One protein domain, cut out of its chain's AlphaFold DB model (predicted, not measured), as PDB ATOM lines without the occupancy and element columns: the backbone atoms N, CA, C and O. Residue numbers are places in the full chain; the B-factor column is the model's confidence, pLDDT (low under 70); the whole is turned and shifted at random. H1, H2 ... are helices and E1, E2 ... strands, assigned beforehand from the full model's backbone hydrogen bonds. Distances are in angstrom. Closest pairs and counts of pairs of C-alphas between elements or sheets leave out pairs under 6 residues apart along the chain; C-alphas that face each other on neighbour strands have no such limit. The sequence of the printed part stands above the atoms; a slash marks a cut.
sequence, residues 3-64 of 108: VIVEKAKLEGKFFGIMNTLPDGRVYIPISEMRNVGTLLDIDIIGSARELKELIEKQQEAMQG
ATOM      1  N   VAL A   3     -23.589 -86.306  17.084       95.31
ATOM      2  CA  VAL A   3     -24.144 -85.276  16.214       95.31
ATOM      3  C   VAL A   3     -24.963 -84.332  17.075       95.31
ATOM      4  O   VAL A   3     -25.792 -84.797  17.855       95.31
ATOM      5  N   ILE A   4     -24.724 -83.032  16.934       96.19
ATOM      6  CA  ILE A   4     -25.514 -81.976  17.562       96.19
ATOM      7  C   ILE A   4     -26.426 -81.375  16.499       96.19
ATOM      8  O   ILE A   4     -25.989 -81.042  15.395       96.19
ATOM      9  N   VAL A   5     -27.704 -81.242  16.832       95.12
ATOM     10  CA  VAL A   5     -28.738 -80.763  15.918       95.12
ATOM     11  C   VAL A   5     -29.848 -80.056  16.692       95.12
ATOM     12  O   VAL A   5     -30.081 -80.316  17.869       95.12
ATOM     13  N   GLU A   6     -30.558 -79.145  16.038       94.75
ATOM     14  CA  GLU A   6     -31.754 -78.524  16.607       94.75
ATOM     15  C   GLU A   6     -32.844 -79.559  16.907       94.75
ATOM     16  O   GLU A   6     -33.148 -80.428  16.083       94.75
ATOM     17  N   LYS A   7     -33.498 -79.412  18.063       92.75
ATOM     18  CA  LYS A   7     -34.574 -80.307  18.509       92.75
ATOM     19  C   LYS A   7     -35.680 -80.466  17.461       92.75
ATOM     20  O   LYS A   7     -36.063 -81.590  17.149       92.75
ATOM     21  N   ALA A   8     -36.123 -79.359  16.860       92.12
ATOM     22  CA  ALA A   8     -37.191 -79.339  15.860       92.12
ATOM     23  C   ALA A   8     -36.888 -80.212  14.627       92.12
ATOM     24  O   ALA A   8     -37.791 -80.798  14.036       92.12
ATOM     25  N   LYS A   9     -35.610 -80.364  14.249       91.50
ATOM     26  CA  LYS A   9     -35.211 -81.191  13.096       91.50
ATOM     27  C   LYS A   9     -35.354 -82.696  13.362       91.50
ATOM     28  O   LYS A   9     -35.412 -83.474  12.402       91.50
ATOM     29  N   LEU A  10     -35.404 -83.093  14.636       90.69
ATOM     30  CA  LEU A  10     -35.561 -84.477  15.090       90.69
ATOM     31  C   LEU A  10     -37.006 -84.848  15.449       90.69
ATOM     32  O   LEU A  10     -37.300 -86.040  15.594       90.69
ATOM     33  N   GLU A  11     -37.903 -83.871  15.585       87.25
ATOM     34  CA  GLU A  11     -39.306 -84.117  15.922       87.25
ATOM     35  C   GLU A  11     -39.968 -85.040  14.888       87.25
ATOM     36  O   GLU A  11     -39.851 -84.852  13.676       87.25
ATOM     37  N   GLY A  12     -40.615 -86.103  15.372       85.62
ATOM     38  CA  GLY A  12     -41.269 -87.114  14.534       85.62
ATOM     39  C   GLY A  12     -40.331 -88.061  13.771       85.62
ATOM     40  O   GLY A  12     -40.826 -88.971  13.109       85.62
ATOM     41  N   LYS A  13     -39.004 -87.886  13.860       87.19
ATOM     42  CA  LYS A  13     -38.005 -88.762  13.211       87.19
ATOM     43  C   LYS A  13     -37.216 -89.595  14.211       87.19
ATOM     44  O   LYS A  13     -36.896 -90.748  13.942       87.19
ATOM     45  N   PHE A  14     -36.873 -89.003  15.351       86.69
ATOM     46  CA  PHE A  14     -36.108 -89.670  16.394       86.69
ATOM     47  C   PHE A  14     -37.028 -90.083  17.544       86.69
ATOM     48  O   PHE A  14     -37.685 -89.243  18.151       86.69
ATOM     49  N   PHE A  15     -37.052 -91.382  17.848       82.81
ATOM     50  CA  PHE A  15     -37.914 -91.980  18.878       82.81
ATOM     51  C   PHE A  15     -37.133 -92.464  20.114       82.81
ATOM     52  O   PHE A  15     -37.686 -93.161  20.962       82.81
ATOM     53  N   GLY A  16     -35.844 -92.129  20.207       82.31
ATOM     54  CA  GLY A  16     -34.988 -92.456  21.347       82.31
ATOM     55  C   GLY A  16     -34.974 -91.368  22.422       82.31
ATOM     56  O   GLY A  16     -35.677 -90.361  22.343       82.31
ATOM     57  N   ILE A  17     -34.124 -91.559  23.433       84.62
ATOM     58  CA  ILE A  17     -33.917 -90.568  24.493       84.62
ATOM     59  C   ILE A  17     -33.162 -89.371  23.907       84.62
ATOM     60  O   ILE A  17     -32.039 -89.507  23.421       84.62
ATOM     61  N   MET A  18     -33.803 -88.202  23.928       86.31
ATOM     62  CA  MET A  18     -33.231 -86.946  23.446       86.31
ATOM     63  C   MET A  18     -32.492 -86.235  24.572       86.31
ATOM     64  O   MET A  18     -33.101 -85.548  25.394       86.31
ATOM     65  N   ASN A  19     -31.169 -86.363  24.594       90.94
ATOM     66  CA  ASN A  19     -30.355 -85.579  25.507       90.94
ATOM     67  C   ASN A  19     -30.136 -84.176  24.937       90.94
ATOM     68  O   ASN A  19     -29.829 -84.012  23.757       90.94
ATOM     69  N   THR A  20     -30.289 -83.163  25.786       92.62
ATOM     70  CA  THR A  20     -30.244 -81.755  25.376       92.62
ATOM     71  C   THR A  20     -28.994 -81.089  25.946       92.62
ATOM     72  O   THR A  20     -28.614 -81.346  27.088       92.62
ATOM     73  N   LEU A  21     -28.339 -80.268  25.133       94.44
ATOM     74  CA  LEU A  21     -27.273 -79.360  25.533       94.44
ATOM     75  C   LEU A  21     -27.851 -78.161  26.307       94.44
ATOM     76  O   LEU A  21     -29.033 -77.846  26.152       94.44
ATOM     77  N   PRO A  22     -27.032 -77.455  27.104       93.19
ATOM     78  CA  PRO A  22     -27.465 -76.242  27.803       93.19
ATOM     79  C   PRO A  22     -28.012 -75.149  26.870       93.19
ATOM     80  O   PRO A  22     -28.951 -74.447  27.231       93.19
ATOM     81  N   ASP A  23     -27.490 -75.056  25.643       91.38
ATOM     82  CA  ASP A  23     -27.986 -74.145  24.601       91.38
ATOM     83  C   ASP A  23     -29.332 -74.557  23.955       91.38
ATOM     84  O   ASP A  23     -29.846 -73.853  23.085       91.38
ATOM     85  N   GLY A  24     -29.920 -75.688  24.364       92.00
ATOM     86  CA  GLY A  24     -31.211 -76.187  23.881       92.00
ATOM     87  C   GLY A  24     -31.142 -77.106  22.656       92.00
ATOM     88  O   GLY A  24     -32.171 -77.665  22.256       92.00
ATOM     89  N   ARG A  25     -29.961 -77.312  22.058       94.56
ATOM     90  CA  ARG A  25     -29.782 -78.285  20.965       94.56
ATOM     91  C   ARG A  25     -29.752 -79.711  21.500       94.56
ATOM     92  O   ARG A  25     -29.462 -79.952  22.663       94.56
ATOM     93  N   VAL A  26     -30.041 -80.683  20.648       94.44
ATOM     94  CA  VAL A  26     -30.026 -82.105  21.004       94.44
ATOM     95  C   VAL A  26     -28.735 -82.725  20.500       94.44
ATOM     96  O   VAL A  26     -28.313 -82.450  19.376       94.44
ATOM     97  N   TYR A  27     -28.127 -83.588  21.309       95.00
ATOM     98  CA  TYR A  27     -27.010 -84.413  20.871       95.00
ATOM     99  C   TYR A  27     -27.411 -85.888  20.850       95.00
ATOM    100  O   TYR A  27     -28.006 -86.403  21.798       95.00
ATOM    101  N   ILE A  28     -27.065 -86.584  19.769       93.88
ATOM    102  CA  ILE A  28     -27.322 -88.020  19.608       93.88
ATOM    103  C   ILE A  28     -26.052 -88.755  19.163       93.88
ATOM    104  O   ILE A  28     -25.203 -88.173  18.481       93.88
ATOM    105  N   PRO A  29     -25.875 -90.035  19.531       93.06
ATOM    106  CA  PRO A  29     -24.811 -90.862  18.973       93.06
ATOM    107  C   PRO A  29     -24.942 -90.942  17.452       93.06
ATOM    108  O   PRO A  29     -26.048 -91.073  16.932       93.06
ATOM    109  N   ILE A  30     -23.827 -90.947  16.716       92.12
ATOM    110  CA  ILE A  30     -23.910 -91.022  15.249       92.12
ATOM    111  C   ILE A  30     -24.598 -92.304  14.740       92.12
ATOM    112  O   ILE A  30     -25.144 -92.317  13.641       92.12
ATOM    113  N   SER A  31     -24.624 -93.379  15.536       91.00
ATOM    114  CA  SER A  31     -25.386 -94.595  15.223       91.00
ATOM    115  C   SER A  31     -26.879 -94.322  15.032       91.00
ATOM    116  O   SER A  31     -27.500 -94.941  14.169       91.00
ATOM    117  N   GLU A  32     -27.429 -93.356  15.770       89.38
ATOM    118  CA  GLU A  32     -28.841 -92.982  15.713       89.38
ATOM    119  C   GLU A  32     -29.217 -92.253  14.420       89.38
ATOM    120  O   GLU A  32     -30.372 -92.299  13.998       89.38
ATOM    121  N   MET A  33     -28.245 -91.654  13.721       89.31
ATOM    122  CA  MET A  33     -28.488 -90.987  12.436       89.31
ATOM    123  C   MET A  33     -29.056 -91.933  11.376       89.31
ATOM    124  O   MET A  33     -29.766 -91.486  10.477       89.31
ATOM    125  N   ARG A  34     -28.809 -93.246  11.496       87.75
ATOM    126  CA  ARG A  34     -29.408 -94.259  10.611       87.75
ATOM    127  C   ARG A  34     -30.936 -94.240  10.657       87.75
ATOM    128  O   ARG A  34     -31.563 -94.491   9.634       87.75
ATOM    129  N   ASN A  35     -31.508 -93.930  11.819       86.75
ATOM    130  CA  ASN A  35     -32.954 -93.904  12.040       86.75
ATOM    131  C   ASN A  35     -33.561 -92.542  11.671       86.75
ATOM    132  O   ASN A  35     -34.709 -92.472  11.244       86.75
ATOM    133  N   VAL A  36     -32.783 -91.466  11.811       89.12
ATOM    134  CA  VAL A  36     -33.228 -90.089  11.539       89.12
ATOM    135  C   VAL A  36     -33.190 -89.750  10.044       89.12
ATOM    136  O   VAL A  36     -34.025 -88.983   9.559       89.12
ATOM    137  N   GLY A  37     -32.230 -90.315   9.308       87.12
ATOM    138  CA  GLY A  37     -32.002 -90.023   7.896       87.12
ATOM    139  C   GLY A  37     -31.065 -88.832   7.677       87.12
ATOM    140  O   GLY A  37     -30.130 -88.602   8.442       87.12
ATOM    141  N   THR A  38     -31.280 -88.090   6.589       89.75
ATOM    142  CA  THR A  38     -30.417 -86.952   6.223       89.75
ATOM    143  C   THR A  38     -30.833 -85.694   6.978       89.75
ATOM    144  O   THR A  38     -32.001 -85.301   6.944       89.75
ATOM    145  N   LEU A  39     -29.866 -85.044   7.623       90.19
ATOM    146  CA  LEU A  39     -30.018 -83.742   8.267       90.19
ATOM    147  C   LEU A  39     -28.999 -82.764   7.679       90.19
ATOM    148  O   LEU A  39     -27.878 -83.153   7.360       90.19
ATOM    149  N   LEU A  40     -29.409 -81.507   7.545       91.69
ATOM    150  CA  LEU A  40     -28.549 -80.391   7.156       91.69
ATOM    151  C   LEU A  40     -28.270 -79.512   8.375       91.69
ATOM    152  O   LEU A  40     -29.058 -79.511   9.329       91.69
ATOM    153  N   ASP A  41     -27.165 -78.772   8.312       93.25
ATOM    154  CA  ASP A  41     -26.694 -77.851   9.354       93.25
ATOM    155  C   ASP A  41     -26.618 -78.547  10.720       93.25
ATOM    156  O   ASP A  41     -27.384 -78.264  11.645       93.25
ATOM    157  N   ILE A  42     -25.731 -79.540  10.783       94.44
ATOM    158  CA  ILE A  42     -25.408 -80.304  11.987       94.44
ATOM    159  C   ILE A  42     -23.944 -80.094  12.353       94.44
ATOM    160  O   ILE A  42     -23.099 -79.949  11.467       94.44
ATOM    161  N   ASP A  43     -23.647 -80.182  13.645       95.44
ATOM    162  CA  ASP A  43     -22.272 -80.238  14.135       95.44
ATOM    163  C   ASP A  43     -21.915 -81.681  14.513       95.44
ATOM    164  O   ASP A  43     -22.764 -82.454  14.965       95.44
ATOM    165  N   ILE A  44     -20.645 -82.054  14.350       95.25
ATOM    166  CA  ILE A  44     -20.134 -83.379  14.722       95.25
ATOM    167  C   ILE A  44     -19.073 -83.219  15.805       95.25
ATOM    168  O   ILE A  44     -18.098 -82.492  15.629       95.25
ATOM    169  N   ILE A  45     -19.242 -83.958  16.899       96.69
ATOM    170  CA  ILE A  45     -18.276 -84.050  17.994       96.69
ATOM    171  C   ILE A  45     -17.575 -85.404  17.914       96.69
ATOM    172  O   ILE A  45     -18.233 -86.453  17.932       96.69
ATOM    173  N   GLY A  46     -16.244 -85.412  17.857       96.50
ATOM    174  CA  GLY A  46     -15.460 -86.627  17.629       96.50
ATOM    175  C   GLY A  46     -15.558 -87.612  18.793       96.50
ATOM    176  O   GLY A  46     -15.749 -88.822  18.590       96.50
ATOM    177  N   SER A  47     -15.522 -87.099  20.023       95.81
ATOM    178  CA  SER A  47     -15.384 -87.911  21.236       95.81
ATOM    179  C   SER A  47     -16.392 -87.575  22.342       95.81
ATOM    180  O   SER A  47     -17.021 -86.525  22.363       95.81
ATOM    181  N   ALA A  48     -16.564 -88.491  23.299       94.94
ATOM    182  CA  ALA A  48     -17.388 -88.226  24.485       94.94
ATOM    183  C   ALA A  48     -16.759 -87.173  25.413       94.94
ATOM    184  O   ALA A  48     -17.479 -86.484  26.129       94.94
ATOM    185  N   ARG A  49     -15.423 -87.046  25.391       96.25
ATOM    186  CA  ARG A  49     -14.689 -86.051  26.183       96.25
ATOM    187  C   ARG A  49     -14.976 -84.638  25.686       96.25
ATOM    188  O   ARG A  49     -15.440 -83.829  26.473       96.25
ATOM    189  N   GLU A  50     -14.835 -84.402  24.380       96.44
ATOM    190  CA  GLU A  50     -15.182 -83.114  23.753       96.44
ATOM    191  C   GLU A  50     -16.638 -82.715  24.018       96.44
ATOM    192  O   GLU A  50     -16.926 -81.556  24.296       96.44
ATOM    193  N   LEU A  51     -17.566 -83.676  23.965       96.06
ATOM    194  CA  LEU A  51     -18.976 -83.413  24.254       96.06
ATOM    195  C   LEU A  51     -19.174 -82.962  25.707       96.06
ATOM    196  O   LEU A  51     -19.916 -82.016  25.956       96.06
ATOM    197  N   LYS A  52     -18.517 -83.635  26.659       95.38
ATOM    198  CA  LYS A  52     -18.588 -83.288  28.082       95.38
ATOM    199  C   LYS A  52     -18.015 -81.896  28.341       95.38
ATOM    200  O   LYS A  52     -18.683 -81.089  28.973       95.38
ATOM    201  N   GLU A  53     -16.837 -81.609  27.793       95.69
ATOM    202  CA  GLU A  53     -16.185 -80.298  27.898       95.69
ATOM    203  C   GLU A  53     -17.057 -79.182  27.301       95.69
ATOM    204  O   GLU A  53     -17.160 -78.099  27.872       95.69
ATOM    205  N   LEU A  54     -17.738 -79.448  26.179       94.62
ATOM    206  CA  LEU A  54     -18.672 -78.498  25.575       94.62
ATOM    207  C   LEU A  54     -19.889 -78.232  26.473       94.62
ATOM    208  O   LEU A  54     -20.286 -77.077  26.623       94.62
ATOM    209  N   ILE A  55     -20.463 -79.272  27.085       94.56
ATOM    210  CA  ILE A  55     -21.585 -79.131  28.026       94.56
ATOM    211  C   ILE A  55     -21.156 -78.329  29.259       94.56
ATOM    212  O   ILE A  55     -21.856 -77.393  29.637       94.56
ATOM    213  N   GLU A  56     -20.013 -78.663  29.863       94.50
ATOM    214  CA  GLU A  56     -19.497 -77.981  31.060       94.50
ATOM    215  C   GLU A  56     -19.223 -76.503  30.776       94.50
ATOM    216  O   GLU A  56     -19.740 -75.635  31.476       94.50
ATOM    217  N   LYS A  57     -18.541 -76.197  29.669       93.31
ATOM    218  CA  LYS A  57     -18.254 -74.816  29.266       93.31
ATOM    219  C   LYS A  57     -19.519 -73.983  29.033       93.31
ATOM    220  O   LYS A  57     -19.534 -72.791  29.333       93.31
ATOM    221  N   GLN A  58     -20.575 -74.580  28.473       91.19
ATOM    222  CA  GLN A  58     -21.851 -73.883  28.297       91.19
ATOM    223  C   GLN A  58     -22.580 -73.670  29.631       91.19
ATOM    224  O   GLN A  58     -23.153 -72.603  29.831       91.19
ATOM    225  N   GLN A  59     -22.543 -74.643  30.548       88.06
ATOM    226  CA  GLN A  59     -23.130 -74.492  31.885       88.06
ATOM    227  C   GLN A  59     -22.423 -73.398  32.690       88.06
ATOM    228  O   GLN A  59     -23.095 -72.540  33.254       88.06
ATOM    229  N   GLU A  60     -21.089 -73.372  32.680       88.31
ATOM    230  CA  GLU A  60     -20.292 -72.321  33.328       88.31
ATOM    231  C   GLU A  60     -20.606 -70.936  32.752       88.31
ATOM    232  O   GLU A  60     -20.783 -69.980  33.500       88.31
ATOM    233  N   ALA A  61     -20.743 -70.817  31.427       81.88
ATOM    234  CA  ALA A  61     -21.095 -69.550  30.784       81.88
ATOM    235  C   ALA A  61     -22.513 -69.062  31.138       81.88
ATOM    236  O   ALA A  61     -22.761 -67.858  31.112       81.88
ATOM    237  N   MET A  62     -23.433 -69.973  31.466       72.19
ATOM    238  CA  MET A  62     -24.777 -69.635  31.952       72.19
ATOM    239  C   MET A  62     -24.800 -69.339  33.460       72.19
ATOM    240  O   MET A  62     -25.645 -68.571  33.905       72.19
ATOM    241  N   GLN A  63     -23.884 -69.923  34.237       61.72
ATOM    242  CA  GLN A  63     -23.730 -69.666  35.675       61.72
ATOM    243  C   GLN A  63     -22.878 -68.421  35.976       61.72
ATOM    244  O   GLN A  63     -23.036 -67.806  37.024       61.72
ATOM    245  N   GLY A  64     -22.022 -67.989  35.045       55.69
ATOM    246  CA  GLY A  64     -21.150 -66.813  35.175       55.69
ATOM    247  C   GLY A  64     -21.855 -65.449  35.188       55.69
ATOM    248  O   GLY A  64     -21.183 -64.428  35.081       55.69
TER     249      GLY A  64
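Overview. This is residues 3 to 64 of the 108 residues of an uncharacterized protein of Bacteroides stercoris CC31F (UniProt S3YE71). Look for a small antiparallel sheet, E2 - E1 - E3, between the short helices H1 and H2 toward one end and the long helix H3, which reaches to the other end. The loop 11 to 25 folds back so that residues 19 to 20 pair with E2. The 62 printed residues run E1 H1 E2 H2 E3 H3, class mixed, compact with radius of gyration of the C-alphas 12.0 A, spanning 37 by 22 by 21 A.

Arrangement. Inner strand E1, residues 3 to 5, has N 3 and O 28 of E2, residues 26 to 29, at 2.8 A, and N 4 and O 43 of E3, residues 43 to 45, at 2.8 A. H2, residues 30 to 36, joins E2 and E3 in a split strand-helix-strand unit, same-way strands with E1 between, its crossover right-handed. H2 and H3, residues 48 to 63, only graze the sheet. H1, residues 7 to 10, is close but not clearly touching H2: C-alphas of Leu 10 and Val 36, the closest, are 7.0 A apart. H3 has every O i to N i+4 pair within hydrogen-bond range, H2 1 of 3 but 4 of 4 O i to N i+3; H1 is too short.

Along the chain. Find C-alpha 3, E1's start, at (-24.144, -85.276, 16.214). H3 runs 22.6 A to C-alpha 63 at (-23.730, -69.666, 35.675).

Size, cuts and confidence. The printed part has no cut; H1 to E2 is the long link. Residues 63 to 64 are under pLDDT 70.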